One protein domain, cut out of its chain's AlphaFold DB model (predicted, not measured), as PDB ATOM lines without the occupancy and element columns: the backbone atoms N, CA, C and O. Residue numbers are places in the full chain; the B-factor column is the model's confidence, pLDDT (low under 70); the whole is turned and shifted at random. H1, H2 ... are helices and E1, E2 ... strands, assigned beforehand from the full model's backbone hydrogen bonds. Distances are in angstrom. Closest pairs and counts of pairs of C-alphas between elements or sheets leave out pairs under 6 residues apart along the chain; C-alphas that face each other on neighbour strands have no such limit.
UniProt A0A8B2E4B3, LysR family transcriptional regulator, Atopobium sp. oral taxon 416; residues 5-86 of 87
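What this domain is: This is residues 5 to 86 of the 87 residues of the protein "LysR family transcriptional regulator" of Atopobium sp. oral taxon 416 (UniProt A0A8B2E4B3). A long helix, H2, runs out from a small, loose head made of the two-stranded hairpin E1 and E2 and the helix H1, and beyond its far end a long loop leads to a short helix, H3, that sits by itself. The printed part has 82 residues with three named helices and two named strands, in the order H1, E1, E2, H2, H3; the sheet E1 - E2 is antiparallel and the class is mostly helix. The whole is extended, with a radius of gyration of the C-alphas of 22.9 A, and its C-alphas span 68 by 37 by 23 A.

How they stand to each other: E1, residues 21 to 24, and E2, residues 27 to 30, form an antiparallel hairpin, with 159 degrees between their directions. N 22 and O 29 are 2.8 A apart, and N 29 and O 22 are 2.9 A apart, both within hydrogen-bond range. The closest C-alphas of E1 and H2, residues 32 to 55, are those of Phe 21 and Gly 34, 6.4 A apart. H1, residues 5 to 16, is apart from E2 and from H2. H3, residues 76 to 84, is apart from H1, E1, E2 and H2. In H1, H2 and H3 every O i to N i+4 pair is within hydrogen-bond range.

Where its parts are: H2 is 35.3 A from first to last C-alpha; C-alpha 32 is at (41.489, -7.855, 19.952), and C-alpha 55 is at (14.449, 1.650, 40.524). H1 measures 16.4 A and begins at C-alpha 5, (25.121, 3.493, 13.875). E1 measures 9.8 A and E2 10.2 A. H3 measures 12.7 A and ends at C-alpha 84, (7.333, -23.610, 55.465).

The domain as a whole: The C-alphas farthest apart, those of Gln 25 and Glu 86, are 69.8 A apart. The printed part has no cut. The link from H2 to H3, 20 residues, is long; the other links are tight. Residues 39 to 52, which belong to H2, stand free, as do residues 77 to 86, of which 77 to 84 belong to H3. The mean pLDDT of the printed part is 79.1, and residues 57 to 86 are under 70.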
ATOM      1  N   LEU A   5      24.308   4.443  13.128       80.62
ATOM      2  CA  LEU A   5      25.121   3.493  13.875       80.62
ATOM      3  C   LEU A   5      26.612   3.548  13.510       80.62
ATOM      4  O   LEU A   5      27.450   3.638  14.397       80.62
ATOM      5  N   SER A   6      26.965   3.531  12.220       84.12
ATOM      6  CA  SER A   6      28.376   3.581  11.815       84.12
ATOM      7  C   SER A   6      29.047   4.898  12.193       84.12
ATOM      8  O   SER A   6      30.256   4.902  12.397       84.12
ATOM      9  N   LYS A   7      28.290   6.002  12.270       88.06
ATOM     10  CA  LYS A   7      28.803   7.288  12.761       88.06
ATOM     11  C   LYS A   7      29.028   7.262  14.271       88.06
ATOM     12  O   LYS A   7      30.139   7.541  14.698       88.06
ATOM     13  N   ALA A   8      28.036   6.811  15.039       89.62
ATOM     14  CA  ALA A   8      28.145   6.687  16.493       89.62
ATOM     15  C   ALA A   8      29.309   5.774  16.923       89.62
ATOM     16  O   ALA A   8      30.011   6.072  17.880       89.62
ATOM     17  N   VAL A   9      29.555   4.680  16.191       88.94
ATOM     18  CA  VAL A   9      30.703   3.797  16.457       88.94
ATOM     19  C   VAL A   9      32.032   4.510  16.207       88.94
ATOM     20  O   VAL A   9      32.941   4.365  17.010       88.94
ATOM     21  N   VAL A  10      32.151   5.287  15.125       90.44
ATOM     22  CA  VAL A  10      33.393   6.020  14.814       90.44
ATOM     23  C   VAL A  10      33.660   7.125  15.837       90.44
ATOM     24  O   VAL A  10      34.804   7.321  16.233       90.44
ATOM     25  N   GLU A  11      32.620   7.831  16.278       92.94
ATOM     26  CA  GLU A  11      32.728   8.836  17.342       92.94
ATOM     27  C   GLU A  11      33.178   8.192  18.660       92.94
ATOM     28  O   GLU A  11      34.124   8.671  19.280       92.94
ATOM     29  N   LEU A  12      32.601   7.043  19.024       91.81
ATOM     30  CA  LEU A  12      33.015   6.275  20.200       91.81
ATOM     31  C   LEU A  12      34.477   5.806  20.110       91.81
ATOM     32  O   LEU A  12      35.222   5.926  21.077       91.81
ATOM     33  N   GLU A  13      34.900   5.276  18.961       92.88
ATOM     34  CA  GLU A  13      36.294   4.869  18.728       92.88
ATOM     35  C   GLU A  13      37.256   6.060  18.877       92.88
ATOM     36  O   GLU A  13      38.330   5.922  19.468       92.88
ATOM     37  N   ALA A  14      36.857   7.247  18.403       93.44
ATOM     38  CA  ALA A  14      37.643   8.472  18.531       93.44
ATOM     39  C   ALA A  14      37.742   8.967  19.984       93.44
ATOM     40  O   ALA A  14      38.827   9.347  20.419       93.44
ATOM     41  N   GLU A  15      36.644   8.935  20.742       93.25
ATOM     42  CA  GLU A  15      36.622   9.325  22.159       93.25
ATOM     43  C   GLU A  15      37.443   8.376  23.037       93.25
ATOM     44  O   GLU A  15      38.148   8.814  23.946       93.25
ATOM     45  N   MET A  16      37.380   7.075  22.749       88.88
ATOM     46  CA  MET A  16      38.084   6.047  23.516       88.88
ATOM     47  C   MET A  16      39.544   5.864  23.082       88.88
ATOM     48  O   MET A  16      40.300   5.183  23.771       88.88
ATOM     49  N   GLY A  17      39.948   6.452  21.951       90.50
ATOM     50  CA  GLY A  17      41.309   6.358  21.421       90.50
ATOM     51  C   GLY A  17      41.707   4.951  20.961       90.50
ATOM     52  O   GLY A  17      42.898   4.667  20.846       90.50
ATOM     53  N   THR A  18      40.735   4.073  20.703       89.00
ATOM     54  CA  THR A  18      40.957   2.691  20.259       89.00
ATOM     55  C   THR A  18      40.029   2.320  19.105       89.00
ATOM     56  O   THR A  18      38.877   2.752  19.046       89.00
ATOM     57  N   ALA A  19      40.528   1.492  18.186       92.19
ATOM     58  CA  ALA A  19      39.723   0.902  17.127       92.19
ATOM     59  C   ALA A  19      39.030  -0.361  17.652       92.19
ATOM     60  O   ALA A  19      39.680  -1.348  17.992       92.19
ATOM     61  N   ILE A  20      37.700  -0.355  17.672       92.62
ATOM     62  CA  ILE A  20      36.879  -1.504  18.063       92.62
ATOM     63  C   ILE A  20      36.719  -2.447  16.863       92.62
ATOM     64  O   ILE A  20      36.710  -3.671  17.023       92.62
ATOM     65  N   PHE A  21      36.624  -1.888  15.655       92.81
ATOM     66  CA  PHE A  21      36.447  -2.637  14.417       92.81
ATOM     67  C   PHE A  21      37.593  -2.432  13.423       92.81
ATOM     68  O   PHE A  21      37.981  -1.314  13.100       92.81
ATOM     69  N   GLU A  22      38.030  -3.529  12.812       90.12
ATOM     70  CA  GLU A  22      38.817  -3.532  11.583       90.12
ATOM     71  C   GLU A  22      37.880  -3.644  10.380       90.12
ATOM     72  O   GLU A  22      37.076  -4.575  10.267       90.12
ATOM     73  N   ARG A  23      37.959  -2.674   9.465       86.31
ATOM     74  CA  ARG A  23      37.117  -2.626   8.263       86.31
ATOM     75  C   ARG A  23      37.968  -2.871   7.022       86.31
ATOM     76  O   ARG A  23      38.883  -2.110   6.729       86.31
ATOM     77  N   SER A  24      37.618  -3.902   6.265       82.00
ATOM     78  CA  SER A  24      38.106  -4.161   4.910       82.00
ATOM     79  C   SER A  24      36.971  -3.953   3.904       82.00
ATOM     80  O   SER A  24      35.795  -3.972   4.265       82.00
ATOM     81  N   GLN A  25      37.292  -3.799   2.617       75.81
ATOM     82  CA  GLN A  25      36.307  -3.579   1.542       75.81
ATOM     83  C   GLN A  25      35.235  -4.685   1.445       75.81
ATOM     84  O   GLN A  25      34.213  -4.497   0.791       75.81
ATOM     85  N   ARG A  26      35.472  -5.844   2.072       79.44
ATOM     86  CA  ARG A  26      34.593  -7.022   2.033       79.44
ATOM     87  C   ARG A  26      34.090  -7.481   3.404       79.44
ATOM     88  O   ARG A  26      33.199  -8.323   3.445       79.44
ATOM     89  N   SER A  27      34.644  -6.980   4.508       83.19
ATOM     90  CA  SER A  27      34.332  -7.493   5.846       83.19
ATOM     91  C   SER A  27      34.579  -6.464   6.939       83.19
ATOM     92  O   SER A  27      35.453  -5.608   6.828       83.19
ATOM     93  N   VAL A  28      33.827  -6.596   8.027       88.69
ATOM     94  CA  VAL A  28      34.052  -5.875   9.278       88.69
ATOM     95  C   VAL A  28      34.283  -6.918  10.361       88.69
ATOM     96  O   VAL A  28      33.450  -7.806  10.542       88.69
ATOM     97  N   THR A  29      35.412  -6.827  11.050       91.56
ATOM     98  CA  THR A  29      35.812  -7.738  12.128       91.56
ATOM     99  C   THR A  29      36.139  -6.944  13.384       91.56
ATOM    100  O   THR A  29      36.396  -5.746  13.316       91.56
ATOM    101  N   LEU A  30      36.083  -7.591  14.547       92.38
ATOM    102  CA  LEU A  30      36.516  -6.972  15.797       92.38
ATOM    103  C   LEU A  30      38.034  -7.036  15.906       92.38
ATOM    104  O   LEU A  30      38.633  -8.054  15.559       92.38
ATOM    105  N   THR A  31      38.628  -5.980  16.445       94.69
ATOM    106  CA  THR A  31      40.009  -6.035  16.926       94.69
ATOM    107  C   THR A  31      40.071  -6.847  18.226       94.69
ATOM    108  O   THR A  31      39.059  -7.102  18.896       94.69
ATOM    109  N   GLU A  32      41.275  -7.240  18.636       93.31
ATOM    110  CA  GLU A  32      41.489  -7.855  19.952       93.31
ATOM    111  C   GLU A  32      41.079  -6.905  21.094       93.31
ATOM    112  O   GLU A  32      40.500  -7.314  22.105       93.31
ATOM    113  N   GLU A  33      41.338  -5.609  20.927       92.56
ATOM    114  CA  GLU A  33      40.921  -4.579  21.876       92.56
ATOM    115  C   GLU A  33      39.404  -4.360  21.856       92.56
ATOM    116  O   GLU A  33      38.779  -4.327  22.912       92.56
ATOM    117  N   GLY A  34      38.784  -4.350  20.678       94.38
ATOM    118  CA  GLY A  34      37.339  -4.249  20.494       94.38
ATOM    119  C   GLY A  34      36.577  -5.416  21.113       94.38
ATOM    120  O   GLY A  34      35.509  -5.230  21.696       94.38
ATOM    121  N   THR A  35      37.154  -6.618  21.078       95.06
ATOM    122  CA  THR A  35      36.598  -7.790  21.770       95.06
ATOM    123  C   THR A  35      36.568  -7.578  23.287       95.06
ATOM    124  O   THR A  35      35.550  -7.838  23.935       95.06
ATOM    125  N   ARG A  36      37.656  -7.047  23.862       94.69
ATOM    126  CA  ARG A  36      37.726  -6.695  25.290       94.69
ATOM    127  C   ARG A  36      36.778  -5.547  25.634       94.69
ATOM    128  O   ARG A  36      36.036  -5.644  26.607       94.69
ATOM    129  N   PHE A  37      36.738  -4.508  24.804       94.50
ATOM    130  CA  PHE A  37      35.845  -3.365  24.957       94.50
ATOM    131  C   PHE A  37      34.375  -3.798  25.021       94.50
ATOM    132  O   PHE A  37      33.656  -3.434  25.949       94.50
ATOM    133  N   LEU A  38      33.931  -4.638  24.081       93.19
ATOM    134  CA  LEU A  38      32.549  -5.118  24.049       93.19
ATOM    135  C   LEU A  38      32.196  -6.021  25.236       93.19
ATOM    136  O   LEU A  38      31.045  -6.012  25.669       93.19
ATOM    137  N   SER A  39      33.156  -6.772  25.781       94.88
ATOM    138  CA  SER A  39      32.957  -7.526  27.027       94.88
ATOM    139  C   SER A  39      32.605  -6.592  28.190       94.88
ATOM    140  O   SER A  39      31.632  -6.836  28.906       94.88
ATOM    141  N   TYR A  40      33.339  -5.488  28.347       94.94
ATOM    142  CA  TYR A  40      33.037  -4.491  29.376       94.94
ATOM    143  C   TYR A  40      31.730  -3.751  29.090       94.94
ATOM    144  O   TYR A  40      30.899  -3.606  29.984       94.94
ATOM    145  N   GLY A  41      31.500  -3.349  27.838       94.50
ATOM    146  CA  GLY A  41      30.266  -2.678  27.430       94.50
ATOM    147  C   GLY A  41      29.019  -3.513  27.731       94.50
ATOM    148  O   GLY A  41      28.042  -2.986  28.260       94.50
ATOM    149  N   ARG A  42      29.063  -4.829  27.480       95.44
ATOM    150  CA  ARG A  42      27.968  -5.750  27.836       95.44
ATOM    151  C   ARG A  42      27.686  -5.757  29.336       95.44
ATOM    152  O   ARG A  42      26.528  -5.620  29.715       95.44
ATOM    153  N   GLN A  43      28.721  -5.838  30.170       96.44
ATOM    154  CA  GLN A  43      28.564  -5.808  31.630       96.44
ATOM    155  C   GLN A  43      27.932  -4.495  32.111       96.44
ATOM    156  O   GLN A  43      27.049  -4.506  32.966       96.44
ATOM    157  N   VAL A  44      28.344  -3.358  31.540       96.19
ATOM    158  CA  VAL A  44      27.777  -2.047  31.887       96.19
ATOM    159  C   VAL A  44      26.301  -1.970  31.502       96.19
ATOM    160  O   VAL A  44      25.484  -1.549  32.317       96.19
ATOM    161  N   VAL A  45      25.934  -2.418  30.298       95.19
ATOM    162  CA  VAL A  45      24.530  -2.437  29.855       95.19
ATOM    163  C   VAL A  45      23.683  -3.341  30.750       95.19
ATOM    164  O   VAL A  45      22.589  -2.952  31.148       95.19
ATOM    165  N   GLU A  46      24.185  -4.520  31.115       94.81
ATOM    166  CA  GLU A  46      23.497  -5.419  32.046       94.81
ATOM    167  C   GLU A  46      23.268  -4.762  33.412       94.81
ATOM    168  O   GLU A  46      22.167  -4.851  33.959       94.81
ATOM    169  N   LEU A  47      24.268  -4.050  33.938       93.00
ATOM    170  CA  LEU A  47      24.142  -3.314  35.193       93.00
ATOM    171  C   LEU A  47      23.096  -2.196  35.099       93.00
ATOM    172  O   LEU A  47      22.286  -2.043  36.011       93.00
ATOM    173  N   VAL A  48      23.078  -1.448  33.992       93.00
ATOM    174  CA  VAL A  48      22.066  -0.411  33.741       93.00
ATOM    175  C   VAL A  48      20.670  -1.030  33.702       93.00
ATOM    176  O   VAL A  48      19.775  -0.543  34.385       93.00
ATOM    177  N   VAL A  49      20.489  -2.157  33.007       90.31
ATOM    178  CA  VAL A  49      19.203  -2.870  32.953       90.31
ATOM    179  C   VAL A  49      18.764  -3.357  34.339       90.31
ATOM    180  O   VAL A  49      17.579  -3.296  34.671       90.31
ATOM    181  N   LEU A  50      19.689  -3.849  35.168       90.12
ATOM    182  CA  LEU A  50      19.390  -4.231  36.553       90.12
ATOM    183  C   LEU A  50      18.945  -3.024  37.387       90.12
ATOM    184  O   LEU A  50      17.965  -3.121  38.129       90.12
ATOM    185  N   LEU A  51      19.632  -1.891  37.233       88.88
ATOM    186  CA  LEU A  51      19.305  -0.642  37.912       88.88
ATOM    187  C   LEU A  51      17.915  -0.149  37.498       88.88
ATOM    188  O   LEU A  51      17.088   0.132  38.362       88.88
ATOM    189  N   GLU A  52      17.620  -0.122  36.200       88.06
ATOM    190  CA  GLU A  52      16.295   0.232  35.689       88.06
ATOM    191  C   GLU A  52      15.223  -0.675  36.296       88.06
ATOM    192  O   GLU A  52      14.285  -0.193  36.920       88.06
ATOM    193  N   ARG A  53      15.397  -1.999  36.252       84.12
ATOM    194  CA  ARG A  53      14.423  -2.936  36.838       84.12
ATOM    195  C   ARG A  53      14.169  -2.713  38.326       84.12
ATOM    196  O   ARG A  53      13.057  -2.957  38.786       84.12
ATOM    197  N   GLN A  54      15.186  -2.310  39.082       81.06
ATOM    198  CA  GLN A  54      15.082  -2.143  40.528       81.06
ATOM    199  C   GLN A  54      14.506  -0.780  40.936       81.06
ATOM    200  O   GLN A  54      13.851  -0.691  41.974       81.06
ATOM    201  N   TYR A  55      14.743   0.264  40.142       79.69
ATOM    202  CA  TYR A  55      14.449   1.650  40.524       79.69
ATOM    203  C   TYR A  55      13.450   2.362  39.602       79.69
ATOM    204  O   TYR A  55      13.080   3.504  39.875       79.69
ATOM    205  N   GLN A  56      12.976   1.715  38.535       82.12
ATOM    206  CA  GLN A  56      11.973   2.302  37.654       82.12
ATOM    207  C   GLN A  56      10.628   2.452  38.395       82.12
ATOM    208  O   GLN A  56      10.159   1.501  39.035       82.12
ATOM    209  N   PRO A  57       9.989   3.637  38.343       64.38
ATOM    210  CA  PRO A  57       8.740   3.896  39.057       64.38
ATOM    211  C   PRO A  57       7.651   2.893  38.656       64.38
ATOM    212  O   PRO A  57       7.347   2.742  37.476       64.38
ATOM    213  N   GLY A  58       7.062   2.202  39.635       66.56
ATOM    214  CA  GLY A  58       6.050   1.163  39.395       66.56
ATOM    215  C   GLY A  58       6.599  -0.258  39.223       66.56
ATOM    216  O   GLY A  58       5.815  -1.184  39.013       66.56
ATOM    217  N   ALA A  59       7.913  -0.468  39.362       59.47
ATOM    218  CA  ALA A  59       8.479  -1.808  39.473       59.47
ATOM    219  C   ALA A  59       7.879  -2.533  40.693       59.47
ATOM    220  O   ALA A  59       7.989  -2.076  41.834       59.47
ATOM    221  N   LYS A  60       7.219  -3.679  40.460       60.53
ATOM    222  CA  LYS A  60       6.823  -4.587  41.547       60.53
ATOM    223  C   LYS A  60       8.089  -4.962  42.326       60.53
ATOM    224  O   LYS A  60       9.089  -5.278  41.678       60.53
ATOM    225  N   PRO A  61       8.065  -4.968  43.672       58.59
ATOM    226  CA  PRO A  61       9.217  -5.405  44.444       58.59
ATOM    227  C   PRO A  61       9.633  -6.782  43.934       58.59
ATOM    228  O   PRO A  61       8.798  -7.687  43.844       58.59
ATOM    229  N   LEU A  62      10.905  -6.909  43.544       59.16
ATOM    230  CA  LEU A  62      11.484  -8.187  43.160       59.16
ATOM    231  C   LEU A  62      11.133  -9.171  44.275       59.16
ATOM    232  O   LEU A  62      11.476  -8.937  45.437       59.16
ATOM    233  N   CYS A  63      10.397 -10.231  43.935       54.94
ATOM    234  CA  CYS A  63      10.213 -11.363  44.829       54.94
ATOM    235  C   CYS A  63      11.626 -11.782  45.242       54.94
ATOM    236  O   CYS A  63      12.388 -12.258  44.400       54.94
ATOM    237  N   ARG A  64      12.025 -11.484  46.484       53.50
ATOM    238  CA  ARG A  64      13.362 -11.816  46.975       53.50
ATOM    239  C   ARG A  64      13.444 -13.328  46.980       53.50
ATOM    240  O   ARG A  64      12.904 -13.974  47.871       53.50
ATOM    241  N   VAL A  65      14.085 -13.887  45.964       58.22
ATOM    242  CA  VAL A  65      14.400 -15.307  45.954       58.22
ATOM    243  C   VAL A  65      15.489 -15.492  47.001       58.22
ATOM    244  O   VAL A  65      16.637 -15.098  46.807       58.22
ATOM    245  N   PHE A  66      15.096 -16.019  48.155       54.50
ATOM    246  CA  PHE A  66      16.018 -16.444  49.195       54.50
ATOM    247  C   PHE A  66      16.695 -17.727  48.708       54.50
ATOM    248  O   PHE A  66      16.121 -18.812  48.777       54.50
ATOM    249  N   ALA A  67      17.887 -17.592  48.133       55.53
ATOM    250  CA  ALA A  67      18.680 -18.720  47.666       55.53
ATOM    251  C   ALA A  67      19.804 -18.993  48.671       55.53
ATOM    252  O   ALA A  67      20.672 -18.150  48.888       55.53
ATOM    253  N   VAL A  68      19.786 -20.180  49.278       60.72
ATOM    254  CA  VAL A  68      20.869 -20.674  50.136       60.72
ATOM    255  C   VAL A  68      21.690 -21.664  49.322       60.72
ATOM    256  O   VAL A  68      21.176 -22.703  48.910       60.72
ATOM    257  N   SER A  69      22.966 -21.361  49.087       57.47
ATOM    258  CA  SER A  69      23.922 -22.321  48.536       57.47
ATOM    259  C   SER A  69      24.766 -22.907  49.670       57.47
ATOM    260  O   SER A  69      25.395 -22.191  50.443       57.47
ATOM    261  N   ALA A  70      24.767 -24.234  49.788       62.94
ATOM    262  CA  ALA A  70      25.610 -24.976  50.721       62.94
ATOM    263  C   ALA A  70      26.289 -26.130  49.974       62.94
ATOM    264  O   ALA A  70      25.657 -26.796  49.149       62.94
ATOM    265  N   GLN A  71      27.569 -26.392  50.257       60.41
ATOM    266  CA  GLN A  71      28.255 -27.576  49.735       60.41
ATOM    267  C   GLN A  71      27.637 -28.826  50.379       60.41
ATOM    268  O   GLN A  71      27.912 -29.146  51.527       60.41
ATOM    269  N   ARG A  72      26.738 -29.484  49.636       58.66
ATOM    270  CA  ARG A  72      26.196 -30.837  49.860       58.66
ATOM    271  C   ARG A  72      25.999 -31.242  51.333       58.66
ATOM    272  O   ARG A  72      26.465 -32.291  51.756       58.66
ATOM    273  N   TYR A  73      25.207 -30.475  52.081       53.59
ATOM    274  CA  TYR A  73      24.526 -30.995  53.268       53.59
ATOM    275  C   TYR A  73      23.055 -31.214  52.927       53.59
ATOM    276  O   TYR A  73      22.237 -30.300  52.985       53.59
ATOM    277  N   ALA A  74      22.710 -32.459  52.600       55.03
ATOM    278  CA  ALA A  74      21.337 -32.921  52.372       55.03
ATOM    279  C   ALA A  74      20.416 -32.788  53.611       55.03
ATOM    280  O   ALA A  74      19.269 -33.218  53.581       55.03
ATOM    281  N   PHE A  75      20.902 -32.186  54.700       59.41
ATOM    282  CA  PHE A  75      20.175 -31.999  55.950       59.41
ATOM    283  C   PHE A  75      19.376 -30.681  56.008       59.41
ATOM    284  O   PHE A  75      18.368 -30.610  56.701       59.41
ATOM    285  N   VAL A  76      19.758 -29.650  55.241       59.00
ATOM    286  CA  VAL A  76      19.132 -28.309  55.330       59.00
ATOM    287  C   VAL A  76      17.750 -28.252  54.657       59.00
ATOM    288  O   VAL A  76      16.909 -27.430  55.016       59.00
ATOM    289  N   VAL A  77      17.469 -29.168  53.723       61.66
ATOM    290  CA  VAL A  77      16.169 -29.241  53.033       61.66
ATOM    291  C   VAL A  77      15.049 -29.640  53.998       61.66
ATOM    292  O   VAL A  77      13.960 -29.077  53.927       61.66
ATOM    293  N   ASN A  78      15.310 -30.554  54.939       60.34
ATOM    294  CA  ASN A  78      14.283 -31.002  55.882       60.34
ATOM    295  C   ASN A  78      13.868 -29.875  56.842       60.34
ATOM    296  O   ASN A  78      12.684 -29.700  57.114       60.34
ATOM    297  N   THR A  79      14.819 -29.049  57.286       61.97
ATOM    298  CA  THR A  79      14.532 -27.893  58.147       61.97
ATOM    299  C   THR A  79      13.720 -26.824  57.414       61.97
ATOM    300  O   THR A  79      12.801 -26.255  57.996       61.97
ATOM    301  N   PHE A  80      13.992 -26.585  56.125       63.41
ATOM    302  CA  PHE A  80      13.213 -25.637  55.321       63.41
ATOM    303  C   PHE A  80      11.764 -26.111  55.104       63.41
ATOM    304  O   PHE A  80      10.838 -25.311  55.187       63.41
ATOM    305  N   VAL A  81      11.544 -27.416  54.895       66.94
ATOM    306  CA  VAL A  81      10.191 -27.989  54.736       66.94
ATOM    307  C   VAL A  81       9.374 -27.909  56.027       66.94
ATOM    308  O   VAL A  81       8.171 -27.668  55.961       66.94
ATOM    309  N   VAL A  82      10.003 -28.092  57.191       62.91
ATOM    310  CA  VAL A  82       9.332 -27.918  58.490       62.91
ATOM    311  C   VAL A  82       8.940 -26.453  58.697       62.91
ATOM    312  O   VAL A  82       7.804 -26.178  59.058       62.91
ATOM    313  N   LEU A  83       9.830 -25.514  58.365       66.44
ATOM    314  CA  LEU A  83       9.598 -24.084  58.575       66.44
ATOM    315  C   LEU A  83       8.516 -23.500  57.646       66.44
ATOM    316  O   LEU A  83       7.767 -22.624  58.058       66.44
ATOM    317  N   VAL A  84       8.388 -24.015  56.419       66.62
ATOM    318  CA  VAL A  84       7.333 -23.610  55.465       66.62
ATOM    319  C   VAL A  84       5.965 -24.219  55.799       66.62
ATOM    320  O   VAL A  84       4.954 -23.708  55.344       66.62
ATOM    321  N   LYS A  85       5.898 -25.307  56.577       60.66
ATOM    322  CA  LYS A  85       4.614 -25.911  56.982       60.66
ATOM    323  C   LYS A  85       3.964 -25.233  58.188       60.66
ATOM    324  O   LYS A  85       2.812 -25.537  58.484       60.66
ATOM    325  N   GLU A  86       4.694 -24.369  58.885       57.19
ATOM    326  CA  GLU A  86       4.245 -23.727  60.124       57.19
ATOM    327  C   GLU A  86       3.746 -22.281  59.911       57.19
ATOM    328  O   GLU A  86       3.425 -21.593  60.876       57.19
TER     329      GLU A  86